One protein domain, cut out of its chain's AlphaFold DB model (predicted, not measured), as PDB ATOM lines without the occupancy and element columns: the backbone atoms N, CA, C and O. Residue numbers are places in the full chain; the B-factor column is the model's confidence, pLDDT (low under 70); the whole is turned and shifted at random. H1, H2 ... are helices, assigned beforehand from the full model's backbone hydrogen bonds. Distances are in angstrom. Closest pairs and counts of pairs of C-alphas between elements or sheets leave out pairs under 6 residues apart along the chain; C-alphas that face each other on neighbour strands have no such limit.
ATOM      1  N   VAL A  15     -53.758  -8.225 150.396       76.44
ATOM      2  CA  VAL A  15     -52.707  -9.248 150.293       76.44
ATOM      3  C   VAL A  15     -51.341  -8.617 150.540       76.44
ATOM      4  O   VAL A  15     -50.545  -9.134 151.322       76.44
ATOM      5  N   LYS A  16     -51.086  -7.456 149.929       81.81
ATOM      6  CA  LYS A  16     -49.807  -6.757 150.099       81.81
ATOM      7  C   LYS A  16     -49.634  -6.206 151.511       81.81
ATOM      8  O   LYS A  16     -48.527  -6.245 152.040       81.81
ATOM      9  N   ASP A  17     -50.702  -5.694 152.124       84.44
ATOM     10  CA  ASP A  17     -50.648  -5.214 153.508       84.44
ATOM     11  C   ASP A  17     -50.357  -6.351 154.480       84.44
ATOM     12  O   ASP A  17     -49.537  -6.179 155.380       84.44
ATOM     13  N   LEU A  18     -51.001  -7.504 154.287       83.62
ATOM     14  CA  LEU A  18     -50.785  -8.676 155.122       83.62
ATOM     15  C   LEU A  18     -49.333  -9.153 155.036       83.62
ATOM     16  O   LEU A  18     -48.671  -9.252 156.065       83.62
ATOM     17  N   TRP A  19     -48.816  -9.337 153.817       88.25
ATOM     18  CA  TRP A  19     -47.408  -9.679 153.602       88.25
ATOM     19  C   TRP A  19     -46.472  -8.660 154.262       88.25
ATOM     20  O   TRP A  19     -45.488  -9.018 154.904       88.25
ATOM     21  N   PHE A  20     -46.783  -7.367 154.152       87.88
ATOM     22  CA  PHE A  20     -45.943  -6.320 154.724       87.88
ATOM     23  C   PHE A  20     -45.950  -6.327 156.251       87.88
ATOM     24  O   PHE A  20     -44.903  -6.106 156.853       87.88
ATOM     25  N   ILE A  21     -47.095  -6.603 156.878       89.44
ATOM     26  CA  ILE A  21     -47.196  -6.771 158.334       89.44
ATOM     27  C   ILE A  21     -46.389  -7.987 158.786       89.44
ATOM     28  O   ILE A  21     -45.625  -7.875 159.739       89.44
ATOM     29  N   GLU A  22     -46.489  -9.113 158.079       90.75
ATOM     30  CA  GLU A  22     -45.719 -10.323 158.388       90.75
ATOM     31  C   GLU A  22     -44.213 -10.078 158.284       90.75
ATOM     32  O   GLU A  22     -43.456 -10.431 159.186       90.75
ATOM     33  N   GLN A  23     -43.764  -9.420 157.211       92.06
ATOM     34  CA  GLN A  23     -42.354  -9.070 157.061       92.06
ATOM     35  C   GLN A  23     -41.904  -8.058 158.118       92.06
ATOM     36  O   GLN A  23     -40.801  -8.182 158.638       92.06
ATOM     37  N   ALA A  24     -42.743  -7.086 158.481       92.00
ATOM     38  CA  ALA A  24     -42.443  -6.151 159.561       92.00
ATOM     39  C   ALA A  24     -42.268  -6.879 160.902       92.00
ATOM     40  O   ALA A  24     -41.296  -6.633 161.611       92.00
ATOM     41  N   GLN A  25     -43.171  -7.804 161.234       92.19
ATOM     42  CA  GLN A  25     -43.083  -8.626 162.442       92.19
ATOM     43  C   GLN A  25     -41.825  -9.500 162.433       92.19
ATOM     44  O   GLN A  25     -41.105  -9.542 163.427       92.19
ATOM     45  N   TYR A  26     -41.512 -10.139 161.301       94.19
ATOM     46  CA  TYR A  26     -40.276 -10.904 161.137       94.19
ATOM     47  C   TYR A  26     -39.038 -10.039 161.405       94.19
ATOM     48  O   TYR A  26     -38.179 -10.409 162.200       94.19
ATOM     49  N   GLU A  27     -38.948  -8.861 160.785       95.44
ATOM     50  CA  GLU A  27     -37.803  -7.968 160.966       95.44
ATOM     51  C   GLU A  27     -37.697  -7.443 162.408       95.44
ATOM     52  O   GLU A  27     -36.586  -7.345 162.924       95.44
ATOM     53  N   ILE A  28     -38.820  -7.161 163.081       93.94
ATOM     54  CA  ILE A  28     -38.840  -6.787 164.507       93.94
ATOM     55  C   ILE A  28     -38.329  -7.942 165.375       93.94
ATOM     56  O   ILE A  28     -37.510  -7.717 166.258       93.94
ATOM     57  N   ASN A  29     -38.756  -9.176 165.109       95.00
ATOM     58  CA  ASN A  29     -38.348 -10.336 165.901       95.00
ATOM     59  C   ASN A  29     -36.854 -10.657 165.757       95.00
ATOM     60  O   ASN A  29     -36.234 -11.120 166.710       95.00
ATOM     61  N   ILE A  30     -36.270 -10.413 164.580       96.25
ATOM     62  CA  ILE A  30     -34.854 -10.705 164.312       96.25
ATOM     63  C   ILE A  30     -33.943  -9.534 164.691       96.25
ATOM     64  O   ILE A  30     -32.881  -9.738 165.276       96.25
ATOM     65  N   TYR A  31     -34.329  -8.306 164.345       95.19
ATOM     66  CA  TYR A  31     -33.458  -7.133 164.448       95.19
ATOM     67  C   TYR A  31     -33.897  -6.129 165.513       95.19
ATOM     68  O   TYR A  31     -33.144  -5.191 165.793       95.19
ATOM     69  N   GLY A  32     -35.074  -6.301 166.112       93.69
ATOM     70  CA  GLY A  32     -35.662  -5.367 167.067       93.69
ATOM     71  C   GLY A  32     -36.181  -4.079 166.426       93.69
ATOM     72  O   GLY A  32     -36.152  -3.884 165.207       93.69
ATOM     73  N   THR A  33     -36.633  -3.165 167.279       93.75
ATOM     74  CA  THR A  33     -37.079  -1.821 166.896       93.75
ATOM     75  C   THR A  33     -35.953  -0.789 167.016       93.75
ATOM     76  O   THR A  33     -34.873  -1.066 167.546       93.75
ATOM     77  N   ASP A  34     -36.183   0.408 166.484       91.88
ATOM     78  CA  ASP A  34     -35.404   1.602 166.804       91.88
ATOM     79  C   ASP A  34     -35.814   2.202 168.165       91.88
ATOM     80  O   ASP A  34     -36.707   1.697 168.850       91.88
ATOM     81  N   GLU A  35     -35.151   3.295 168.554       89.94
ATOM     82  CA  GLU A  35     -35.385   4.019 169.817       89.94
ATOM     83  C   GLU A  35     -36.808   4.590 169.945       89.94
ATOM     84  O   GLU A  35     -37.239   4.948 171.036       89.94
ATOM     85  N   SER A  36     -37.549   4.680 168.836       87.38
ATOM     86  CA  SER A  36     -38.929   5.171 168.773       87.38
ATOM     87  C   SER A  36     -39.952   4.040 168.605       87.38
ATOM     88  O   SER A  36     -41.076   4.299 168.162       87.38
ATOM     89  N   ASP A  37     -39.578   2.795 168.920       86.25
ATOM     90  CA  ASP A  37     -40.433   1.608 168.779       86.25
ATOM     91  C   ASP A  37     -40.923   1.392 167.323       86.25
ATOM     92  O   ASP A  37     -42.029   0.921 167.051       86.25
ATOM     93  N   ASN A  38     -40.119   1.780 166.329       88.31
ATOM     94  CA  ASN A  38     -40.401   1.542 164.912       88.31
ATOM     95  C   ASN A  38     -39.428   0.540 164.291       88.31
ATOM     96  O   ASN A  38     -38.394   0.197 164.852       88.31
ATOM     97  N   LEU A  39     -39.758   0.065 163.088       91.88
ATOM     98  CA  LEU A  39     -38.826  -0.702 162.268       91.88
ATOM     99  C   LEU A  39     -37.550   0.102 162.005       91.88
ATOM    100  O   LEU A  39     -37.604   1.268 161.604       91.88
ATOM    101  N   LYS A  40     -36.397  -0.560 162.121       94.38
ATOM    102  CA  LYS A  40     -35.112   0.036 161.758       94.38
ATOM    103  C   LYS A  40     -35.076   0.394 160.272       94.38
ATOM    104  O   LYS A  40     -35.698  -0.239 159.417       94.38
ATOM    105  N   VAL A  41     -34.268   1.396 159.922       92.38
ATOM    106  CA  VAL A  41     -34.058   1.794 158.518       92.38
ATOM    107  C   VAL A  41     -33.539   0.634 157.663       92.38
ATOM    108  O   VAL A  41     -33.947   0.514 156.509       92.38
ATOM    109  N   SER A  42     -32.664  -0.206 158.224       93.88
ATOM    110  CA  SER A  42     -32.172  -1.430 157.584       93.88
ATOM    111  C   SER A  42     -33.306  -2.410 157.285       93.88
ATOM    112  O   SER A  42     -33.394  -2.890 156.162       93.88
ATOM    113  N   SER A  43     -34.237  -2.610 158.217       94.69
ATOM    114  CA  SER A  43     -35.400  -3.479 158.017       94.69
ATOM    115  C   SER A  43     -36.272  -3.023 156.850       94.69
ATOM    116  O   SER A  43     -36.637  -3.827 155.998       94.69
ATOM    117  N   PHE A  44     -36.519  -1.717 156.705       92.38
ATOM    118  CA  PHE A  44     -37.236  -1.207 155.527       92.38
ATOM    119  C   PHE A  44     -36.498  -1.461 154.204       92.38
ATOM    120  O   PHE A  44     -37.149  -1.604 153.168       92.38
ATOM    121  N   ARG A  45     -35.156  -1.497 154.209       93.00
ATOM    122  CA  ARG A  45     -34.360  -1.842 153.018       93.00
ATOM    123  C   ARG A  45     -34.491  -3.328 152.690       93.00
ATOM    124  O   ARG A  45     -34.836  -3.640 151.555       93.00
ATOM    125  N   ASN A  46     -34.358  -4.201 153.687       93.06
ATOM    126  CA  ASN A  46     -34.546  -5.647 153.538       93.06
ATOM    127  C   ASN A  46     -35.945  -5.977 152.992       93.06
ATOM    128  O   ASN A  46     -36.098  -6.703 152.011       93.06
ATOM    129  N   MET A  47     -36.984  -5.383 153.587       91.25
ATOM    130  CA  MET A  47     -38.371  -5.558 153.147       91.25
ATOM    131  C   MET A  47     -38.589  -5.061 151.717       91.25
ATOM    132  O   MET A  47     -39.352  -5.659 150.968       91.25
ATOM    133  N   ARG A  48     -37.928  -3.969 151.315       89.69
ATOM    134  CA  ARG A  48     -38.016  -3.462 149.941       89.69
ATOM    135  C   ARG A  48     -37.440  -4.455 148.939       89.69
ATOM    136  O   ARG A  48     -38.062  -4.680 147.910       89.69
ATOM    137  N   GLU A  49     -36.273  -5.021 149.224       90.44
ATOM    138  CA  GLU A  49     -35.616  -5.995 148.344       90.44
ATOM    139  C   GLU A  49     -36.476  -7.251 148.176       90.44
ATOM    140  O   GLU A  49     -36.775  -7.636 147.046       90.44
ATOM    141  N   LYS A  50     -36.983  -7.803 149.284       89.12
ATOM    142  CA  LYS A  50     -37.929  -8.929 149.262       89.12
ATOM    143  C   LYS A  50     -39.221  -8.587 148.516       89.12
ATOM    144  O   LYS A  50     -39.710  -9.379 147.722       89.12
ATOM    145  N   GLY A  51     -39.772  -7.392 148.727       85.81
ATOM    146  CA  GLY A  51     -41.024  -6.973 148.088       85.81
ATOM    147  C   GLY A  51     -40.896  -6.758 146.579       85.81
ATOM    148  O   GLY A  51     -41.862  -6.969 145.851       85.81
ATOM    149  N   ILE A  52     -39.710  -6.369 146.097       84.50
ATOM    150  CA  ILE A  52     -39.417  -6.317 144.657       84.50
ATOM    151  C   ILE A  52     -39.436  -7.727 144.063       84.50
ATOM    152  O   ILE A  52     -39.984  -7.893 142.979       84.50
ATOM    153  N   GLN A  53     -38.873  -8.716 144.764       84.56
ATOM    154  CA  GLN A  53     -38.886 -10.115 144.327       84.56
ATOM    155  C   GLN A  53     -40.306 -10.698 144.328       84.56
ATOM    156  O   GLN A  53     -40.677 -11.379 143.383       84.56
ATOM    157  N   GLU A  54     -41.105 -10.386 145.351       82.62
ATOM    158  CA  GLU A  54     -42.450 -10.954 145.522       82.62
ATOM    159  C   GLU A  54     -43.503 -10.321 144.598       82.62
ATOM    160  O   GLU A  54     -44.373 -11.001 144.066       82.62
ATOM    161  N   PHE A  55     -43.460  -8.996 144.418       79.94
ATOM    162  CA  PHE A  55     -44.529  -8.256 143.735       79.94
ATOM    163  C   PHE A  55     -44.095  -7.585 142.433       79.94
ATOM    164  O   PHE A  55     -44.874  -6.801 141.886       79.94
ATOM    165  N   GLU A  56     -42.854  -7.810 141.986       71.69
ATOM    166  CA  GLU A  56     -42.243  -7.187 140.799       71.69
ATOM    167  C   GLU A  56     -42.408  -5.655 140.775       71.69
ATOM    168  O   GLU A  56     -42.550  -5.007 139.735       71.69
ATOM    169  N   ARG A  57     -42.443  -5.036 141.963       71.62
ATOM    170  CA  ARG A  57     -42.738  -3.612 142.131       71.62
ATOM    171  C   ARG A  57     -41.792  -2.960 143.117       71.62
ATOM    172  O   ARG A  57     -41.610  -3.400 144.246       71.62
ATOM    173  N   ASN A  58     -41.258  -1.820 142.702       73.12
ATOM    174  CA  ASN A  58     -40.320  -1.041 143.492       73.12
ATOM    175  C   ASN A  58     -41.045   0.075 144.264       73.12
ATOM    176  O   ASN A  58     -41.409   1.104 143.693       73.12
ATOM    177  N   ALA A  59     -41.253  -0.117 145.569       79.44
ATOM    178  CA  ALA A  59     -41.658   0.962 146.470       79.44
ATOM    179  C   ALA A  59     -40.447   1.766 146.950       79.44
ATOM    180  O   ALA A  59     -39.369   1.233 147.215       79.44
ATOM    181  N   THR A  60     -40.649   3.067 147.152       85.44
ATOM    182  CA  THR A  60     -39.657   3.900 147.836       85.44
ATOM    183  C   THR A  60     -39.664   3.606 149.338       85.44
ATOM    184  O   THR A  60     -40.709   3.312 149.920       85.44
ATOM    185  N   LEU A  61     -38.517   3.762 150.009       86.56
ATOM    186  CA  LEU A  61     -38.437   3.614 151.472       86.56
ATOM    187  C   LEU A  61     -39.393   4.568 152.204       86.56
ATOM    188  O   LEU A  61     -39.994   4.192 153.207       86.56
ATOM    189  N   LYS A  62     -39.573   5.791 151.682       86.88
ATOM    190  CA  LYS A  62     -40.540   6.766 152.211       86.88
ATOM    191  C   LYS A  62     -41.963   6.208 152.176       86.88
ATOM    192  O   LYS A  62     -42.695   6.346 153.150       86.88
ATOM    193  N   TYR A  63     -42.341   5.565 151.074       85.62
ATOM    194  CA  TYR A  63     -43.663   4.971 150.933       85.62
ATOM    195  C   TYR A  63     -43.881   3.815 151.919       85.62
ATOM    196  O   TYR A  63     -44.893   3.809 152.616       85.62
ATOM    197  N   LEU A  64     -42.908   2.905 152.060       87.50
ATOM    198  CA  LEU A  64     -42.986   1.789 153.016       87.50
ATOM    199  C   LEU A  64     -43.097   2.272 154.468       87.50
ATOM    200  O   LEU A  64     -43.930   1.776 155.220       87.50
ATOM    201  N   ARG A  65     -42.319   3.291 154.852       89.56
ATOM    202  CA  ARG A  65     -42.409   3.912 156.186       89.56
ATOM    203  C   ARG A  65     -43.775   4.526 156.444       89.56
ATOM    204  O   ARG A  65     -44.382   4.264 157.477       89.56
ATOM    205  N   ASN A  66     -44.281   5.306 155.492       89.19
ATOM    206  CA  ASN A  66     -45.604   5.910 155.610       89.19
ATOM    207  C   ASN A  66     -46.694   4.837 155.704       89.19
ATOM    208  O   ASN A  66     -47.640   4.996 156.475       89.19
ATOM    209  N   ARG A  67     -46.552   3.732 154.960       88.19
ATOM    210  CA  ARG A  67     -47.489   2.612 155.034       88.19
ATOM    211  C   ARG A  67     -47.436   1.922 156.393       88.19
ATOM    212  O   ARG A  67     -48.492   1.694 156.972       88.19
ATOM    213  N   TRP A  68     -46.243   1.675 156.933       88.56
ATOM    214  CA  TRP A  68     -46.067   1.122 158.278       88.56
ATOM    215  C   TRP A  68     -46.713   1.995 159.353       88.56
ATOM    216  O   TRP A  68     -47.535   1.508 160.125       88.56
ATOM    217  N   LEU A  69     -46.420   3.299 159.360       89.56
ATOM    218  CA  LEU A  69     -47.009   4.240 160.318       89.56
ATOM    219  C   LEU A  69     -48.534   4.280 160.211       89.56
ATOM    220  O   LEU A  69     -49.231   4.295 161.226       89.56
ATOM    221  N   TYR A  70     -49.063   4.254 158.985       88.94
ATOM    222  CA  TYR A  70     -50.498   4.166 158.747       88.94
ATOM    223  C   TYR A  70     -51.090   2.881 159.341       88.94
ATOM    224  O   TYR A  70     -52.060   2.954 160.093       88.94
ATOM    225  N   LEU A  71     -50.511   1.712 159.051       88.06
ATOM    226  CA  LEU A  71     -50.982   0.422 159.563       88.06
ATOM    227  C   LEU A  71     -50.910   0.355 161.098       88.06
ATOM    228  O   LEU A  71     -51.916   0.026 161.725       88.06
ATOM    229  N   LYS A  72     -49.783   0.764 161.700       88.44
ATOM    230  CA  LYS A  72     -49.591   0.812 163.161       88.44
ATOM    231  C   LYS A  72     -50.619   1.728 163.833       88.44
ATOM    232  O   LYS A  72     -51.252   1.333 164.810       88.44
ATOM    233  N   ARG A  73     -50.851   2.927 163.279       90.38
ATOM    234  CA  ARG A  73     -51.871   3.864 163.785       90.38
ATOM    235  C   ARG A  73     -53.276   3.269 163.709       90.38
ATOM    236  O   ARG A  73     -54.029   3.373 164.668       90.38
ATOM    237  N   ASN A  74     -53.627   2.631 162.595       89.06
ATOM    238  CA  ASN A  74     -54.949   2.025 162.440       89.06
ATOM    239  C   ASN A  74     -55.184   0.882 163.421       89.06
ATOM    240  O   ASN A  74     -56.273   0.791 163.977       89.06
ATOM    241  N   TYR A  75     -54.175   0.038 163.637       89.31
ATOM    242  CA  TYR A  75     -54.248  -1.025 164.632       89.31
ATOM    243  C   TYR A  75     -54.459  -0.447 166.035       89.31
ATOM    244  O   TYR A  75     -55.389  -0.851 166.721       89.31
ATOM    245  N   LYS A  76     -53.671   0.566 166.423       90.19
ATOM    246  CA  LYS A  76     -53.824   1.237 167.722       90.19
ATOM    247  C   LYS A  76     -55.235   1.801 167.908       90.19
ATOM    248  O   LYS A  76     -55.871   1.498 168.907       90.19
ATOM    249  N   ASN A  77     -55.742   2.546 166.925       91.81
ATOM    250  CA  ASN A  77     -57.095   3.105 166.965       91.81
ATOM    251  C   ASN A  77     -58.169   2.015 167.095       91.81
ATOM    252  O   ASN A  77     -59.140   2.185 167.823       91.81
ATOM    253  N   TRP A  78     -57.999   0.898 166.385       91.25
ATOM    254  CA  TRP A  78     -58.918  -0.234 166.453       91.25
ATOM    255  C   TRP A  78     -58.897  -0.910 167.831       91.25
ATOM    256  O   TRP A  78     -59.963  -1.184 168.375       91.25
ATOM    257  N   VAL A  79     -57.715  -1.122 168.423       90.69
ATOM    258  CA  VAL A  79     -57.582  -1.661 169.787       90.69
ATOM    259  C   VAL A  79     -58.228  -0.719 170.800       90.69
ATOM    260  O   VAL A  79     -58.998  -1.181 171.635       90.69
ATOM    261  N   THR A  80     -57.969   0.590 170.705       92.69
ATOM    262  CA  THR A  80     -58.595   1.591 171.579       92.69
ATOM    263  C   THR A  80     -60.118   1.549 171.464       92.69
ATOM    264  O   THR A  80     -60.801   1.527 172.483       92.69
ATOM    265  N   LEU A  81     -60.659   1.473 170.241       93.00
ATOM    266  CA  LEU A  81     -62.101   1.351 170.037       93.00
ATOM    267  C   LEU A  81     -62.644   0.051 170.648       93.00
ATOM    268  O   LEU A  81     -63.619   0.103 171.387       93.00
ATOM    269  N   LYS A  82     -61.990  -1.094 170.407       91.25
ATOM    270  CA  LYS A  82     -62.372  -2.395 170.986       91.25
ATOM    271  C   LYS A  82     -62.370  -2.374 172.512       91.25
ATOM    272  O   LYS A  82     -63.279  -2.926 173.114       91.25
ATOM    273  N   GLN A  83     -61.395  -1.719 173.135       91.88
ATOM    274  CA  GLN A  83     -61.352  -1.559 174.590       91.88
ATOM    275  C   GLN A  83     -62.477  -0.662 175.114       91.88
ATOM    276  O   GLN A  83     -63.003  -0.933 176.187       91.88
ATOM    277  N   LEU A  84     -62.847   0.382 174.366       90.88
ATOM    278  CA  LEU A  84     -63.897   1.317 174.761       90.88
ATOM    279  C   LEU A  84     -65.293   0.688 174.693       90.88
ATOM    280  O   LEU A  84     -66.102   0.921 175.584       90.88
ATOM    281  N   VAL A  85     -65.575  -0.087 173.641       89.94
ATOM    282  CA  VAL A  85     -66.936  -0.586 173.367       89.94
ATOM    283  C   VAL A  85     -67.138  -2.062 173.675       89.94
ATOM    284  O   VAL A  85     -68.269  -2.531 173.631       89.94
ATOM    285  N   GLY A  86     -66.058  -2.794 173.970       85.12
ATOM    286  CA  GLY A  86     -66.061  -4.166 174.478       85.12
ATOM    287  C   GLY A  86     -67.011  -5.106 173.738       85.12
ATOM    288  O   GLY A  86     -66.674  -5.648 172.686       85.12
ATOM    289  N   GLU A  87     -68.197  -5.288 174.313       88.56
ATOM    290  CA  GLU A  87     -69.254  -6.202 173.870       88.56
ATOM    291  C   GLU A  87     -69.831  -5.867 172.489       88.56
ATOM    292  O   GLU A  87     -70.307  -6.760 171.792       88.56
ATOM    293  N   CYS A  88     -69.737  -4.612 172.041       89.25
ATOM    294  CA  CYS A  88     -70.189  -4.225 170.704       89.25
ATOM    295  C   CYS A  88     -69.239  -4.703 169.593       89.25
ATOM    296  O   CYS A  88     -69.523  -4.493 168.416       89.25
ATOM    297  N   TYR A  89     -68.082  -5.287 169.920       90.38
ATOM    298  CA  TYR A  89     -67.173  -5.822 168.915       90.38
ATOM    299  C   TYR A  89     -67.545  -7.255 168.513       90.38
ATOM    300  O   TYR A  89     -67.495  -8.182 169.319       90.38
ATOM    301  N   ASN A  90     -67.827  -7.453 167.228       87.25
ATOM    302  CA  ASN A  90     -68.157  -8.752 166.663       87.25
ATOM    303  C   ASN A  90     -66.906  -9.414 166.072       87.25
ATOM    304  O   ASN A  90     -66.384  -8.992 165.038       87.25
ATOM    305  N   GLU A  91     -66.410 -10.470 166.719       85.44
ATOM    306  CA  GLU A  91     -65.170 -11.138 166.295       85.44
ATOM    307  C   GLU A  91     -65.330 -11.898 164.967       85.44
ATOM    308  O   GLU A  91     -64.387 -11.976 164.170       85.44
ATOM    309  N   VAL A  92     -66.543 -12.397 164.693       83.88
ATOM    310  CA  VAL A  92     -66.867 -13.177 163.489       83.88
ATOM    311  C   VAL A  92     -66.803 -12.283 162.253       83.88
ATOM    312  O   VAL A  92     -66.081 -12.575 161.297       83.88
ATOM    313  N   THR A  93     -67.510 -11.154 162.276       84.00
ATOM    314  CA  THR A  93     -67.546 -10.208 161.150       84.00
ATOM    315  C   THR A  93     -66.344  -9.264 161.151       84.00
ATOM    316  O   THR A  93     -65.920  -8.784 160.100       84.00
ATOM    317  N   GLY A  94     -65.749  -9.017 162.318       82.88
ATOM    318  CA  GLY A  94     -64.712  -8.012 162.514       82.88
ATOM    319  C   GLY A  94     -65.232  -6.576 162.561       82.88
ATOM    320  O   GLY A  94     -64.432  -5.659 162.349       82.88
ATOM    321  N   THR A  95     -66.535  -6.387 162.785       87.94
ATOM    322  CA  THR A  95     -67.213  -5.082 162.843       87.94
ATOM    323  C   THR A  95     -67.498  -4.646 164.275       87.94
ATOM    324  O   THR A  95     -67.393  -5.428 165.216       87.94
ATOM    325  N   PHE A  96     -67.843  -3.370 164.427       90.00
ATOM    326  CA  PHE A  96     -68.418  -2.838 165.656       90.00
ATOM    327  C   PHE A  96     -69.912  -2.633 165.439       90.00
ATOM    328  O   PHE A  96     -70.313  -1.797 164.626       90.00
ATOM    329  N   ASP A  97     -70.718  -3.388 166.172       91.69
ATOM    330  CA  ASP A  97     -72.173  -3.426 166.072       91.69
ATOM    331  C   ASP A  97     -72.790  -2.296 166.921       91.69
ATOM    332  O   ASP A  97     -73.670  -2.500 167.750       91.69
ATOM    333  N   LEU A  98     -72.278  -1.079 166.710       91.88
ATOM    334  CA  LEU A  98     -72.701   0.148 167.382       91.88
ATOM    335  C   LEU A  98     -73.872   0.801 166.643       91.88
ATOM    336  O   LEU A  98     -73.895   0.917 165.409       91.88
ATOM    337  N   THR A  99     -74.822   1.309 167.412       93.06
ATOM    338  CA  THR A  99     -75.940   2.117 166.939       93.06
ATOM    339  C   THR A  99     -75.481   3.497 166.456       93.06
ATOM    340  O   THR A  99     -74.361   3.954 166.697       93.06
ATOM    341  N   LYS A 100     -76.355   4.209 165.729       93.12
ATOM    342  CA  LYS A 100     -76.039   5.565 165.246       93.12
ATOM    343  C   LYS A 100     -75.716   6.549 166.388       93.12
ATOM    344  O   LYS A 100     -74.753   7.285 166.194       93.12
ATOM    345  N   PRO A 101     -76.469   6.593 167.508       94.12
ATOM    346  CA  PRO A 101     -76.134   7.457 168.643       94.12
ATOM    347  C   PRO A 101     -74.771   7.134 169.265       94.12
ATOM    348  O   PRO A 101     -73.960   8.038 169.413       94.12
ATOM    349  N   GLU A 102     -74.460   5.857 169.503       93.56
ATOM    350  CA  GLU A 102     -73.167   5.452 170.082       93.56
ATOM    351  C   GLU A 102     -71.991   5.852 169.181       93.56
ATOM    352  O   GLU A 102     -70.962   6.334 169.649       93.56
ATOM    353  N   TRP A 103     -72.154   5.738 167.857       94.50
ATOM    354  CA  TRP A 103     -71.158   6.255 166.920       94.50
ATOM    355  C   TRP A 103     -70.966   7.771 167.016       94.50
ATOM    356  O   TRP A 103     -69.873   8.237 166.721       94.50
ATOM    357  N   VAL A 104     -71.991   8.555 167.355       94.44
ATOM    358  CA  VAL A 104     -71.828  10.007 167.531       94.44
ATOM    359  C   VAL A 104     -70.971  10.279 168.763       94.44
ATOM    360  O   VAL A 104     -69.953  10.950 168.629       94.44
ATOM    361  N   GLU A 105     -71.307   9.675 169.902       94.06
ATOM    362  CA  GLU A 105     -70.578   9.840 171.168       94.06
ATOM    363  C   GLU A 105     -69.107   9.416 171.045       94.06
ATOM    364  O   GLU A 105     -68.193  10.145 171.429       94.06
ATOM    365  N   ILE A 106     -68.846   8.266 170.417       93.44
ATOM    366  CA  ILE A 106     -67.478   7.782 170.197       93.44
ATOM    367  C   ILE A 106     -66.683   8.742 169.313       93.44
ATOM    368  O   ILE A 106     -65.495   8.945 169.549       93.44
ATOM    369  N   LEU A 107     -67.302   9.324 168.285       94.31
ATOM    370  CA  LEU A 107     -66.602  10.204 167.347       94.31
ATOM    371  C   LEU A 107     -66.328  11.601 167.900       94.31
ATOM    372  O   LEU A 107     -65.473  12.290 167.342       94.31
ATOM    373  N   GLU A 108     -66.992  12.000 168.983       94.00
ATOM    374  CA  GLU A 108     -66.615  13.192 169.745       94.00
ATOM    375  C   GLU A 108     -65.284  12.988 170.481       94.00
ATOM    376  O   GLU A 108     -64.472  13.911 170.547       94.00
ATOM    377  N   VAL A 109     -65.023  11.771 170.971       92.88
ATOM    378  CA  VAL A 109     -63.817  11.444 171.752       92.88
ATOM    379  C   VAL A 109     -62.677  10.900 170.878       92.88
ATOM    380  O   VAL A 109     -61.513  11.223 171.108       92.88
ATOM    381  N   LEU A 110     -62.994  10.081 169.872       91.94
ATOM    382  CA  LEU A 110     -62.051   9.347 169.016       91.94
ATOM    383  C   LEU A 110     -62.409   9.500 167.522       91.94
ATOM    384  O   LEU A 110     -62.752   8.523 166.845       91.94
ATOM    385  N   PRO A 111     -62.330  10.710 166.944       92.62
ATOM    386  CA  PRO A 111     -62.749  10.963 165.562       92.62
ATOM    387  C   PRO A 111     -61.992  10.112 164.524       92.62
ATOM    388  O   PRO A 111     -62.524   9.783 163.459       92.62
ATOM    389  N   GLU A 112     -60.756   9.706 164.815       90.50
ATOM    390  CA  GLU A 112     -59.923   8.870 163.948       90.50
ATOM    391  C   GLU A 112     -60.440   7.437 163.754       90.50
ATOM    392  O   GLU A 112     -59.996   6.753 162.823       90.50
ATOM    393  N   VAL A 113     -61.388   6.981 164.580       91.25
ATOM    394  CA  VAL A 113     -62.005   5.653 164.443       91.25
ATOM    395  C   VAL A 113     -63.168   5.640 163.449       91.25
ATOM    396  O   VAL A 113     -63.648   4.565 163.100       91.25
ATOM    397  N   LYS A 114     -63.569   6.804 162.905       90.50
ATOM    398  CA  LYS A 114     -64.681   6.962 161.940       90.50
ATOM    399  C   LYS A 114     -64.657   5.964 160.793       90.50
ATOM    400  O   LYS A 114     -65.706   5.531 160.323       90.50
ATOM    401  N   ARG A 115     -63.464   5.586 160.338       86.38
ATOM    402  CA  ARG A 115     -63.298   4.591 159.278       86.38
ATOM    403  C   ARG A 115     -63.933   3.234 159.621       86.38
ATOM    404  O   ARG A 115     -64.468   2.584 158.734       86.38
ATOM    405  N   PHE A 116     -63.931   2.831 160.892       88.56
ATOM    406  CA  PHE A 116     -64.431   1.528 161.335       88.56
ATOM    407  C   PHE A 116     -65.959   1.439 161.382       88.56
ATOM    408  O   PHE A 116     -66.505   0.366 161.608       88.56
ATOM    409  N   LYS A 117     -66.655   2.545 161.090       85.62
ATOM    410  CA  LYS A 117     -68.103   2.557 160.856       85.62
ATOM    411  C   LYS A 117     -68.502   1.797 159.587       85.62
ATOM    412  O   LYS A 117     -69.619   1.300 159.488       85.62
ATOM    413  N   HIS A 118     -67.610   1.763 158.598       80.06
ATOM    414  CA  HIS A 118     -67.880   1.186 157.278       80.06
ATOM    415  C   HIS A 118     -66.833   0.158 156.840       80.06
ATOM    416  O   HIS A 118     -67.084  -0.594 155.904       80.06
TER     417      HIS A 118
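What this domain is: This is residues 15 to 118 of the 126 residues of the protein "Myb_DNA-bind_3 domain-containing protein" of Kingdonia uniflora (UniProt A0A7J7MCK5). One long helix, H3, joins two separate groups: the hairpin of H1 and H2 near its first end, H4 and H5 near its last. The printed part has 104 residues with five named helices, H1 to H5, and is all helix. It is loose, radius of gyration of the C-alphas 16.7 A, spanning 47 by 31 by 22 A.

How they stand to each other: H3, residues 61 to 88, touches H2, residues 41 to 55, with 61 to 65 alone; the closest C-alphas, of Leu 61 and Phe 44, are 6.4 A apart. H1, residues 15 to 31, and H2 form a hairpin, as do H4, residues 100 to 109, and H5, residues 111 to 117. Every O i to N i+4 pair is within hydrogen-bond range in H1 and H2, 22 of 24 in H3, 5 of 6 in H4 and 0 of 3 in H5, where 3 of 4 O i to N i+3 pairs are.

Where its parts are: H3, 37.9 A long, runs from C-alpha 61 (-38.437, 3.614, 151.472) to C-alpha 88 (-70.189, -4.225, 170.704), with a kink of 53 degrees near residue 82.

The domain as a whole: The printed part has no cut; the link H3 to H4 is long. No printed residue is under pLDDT 70.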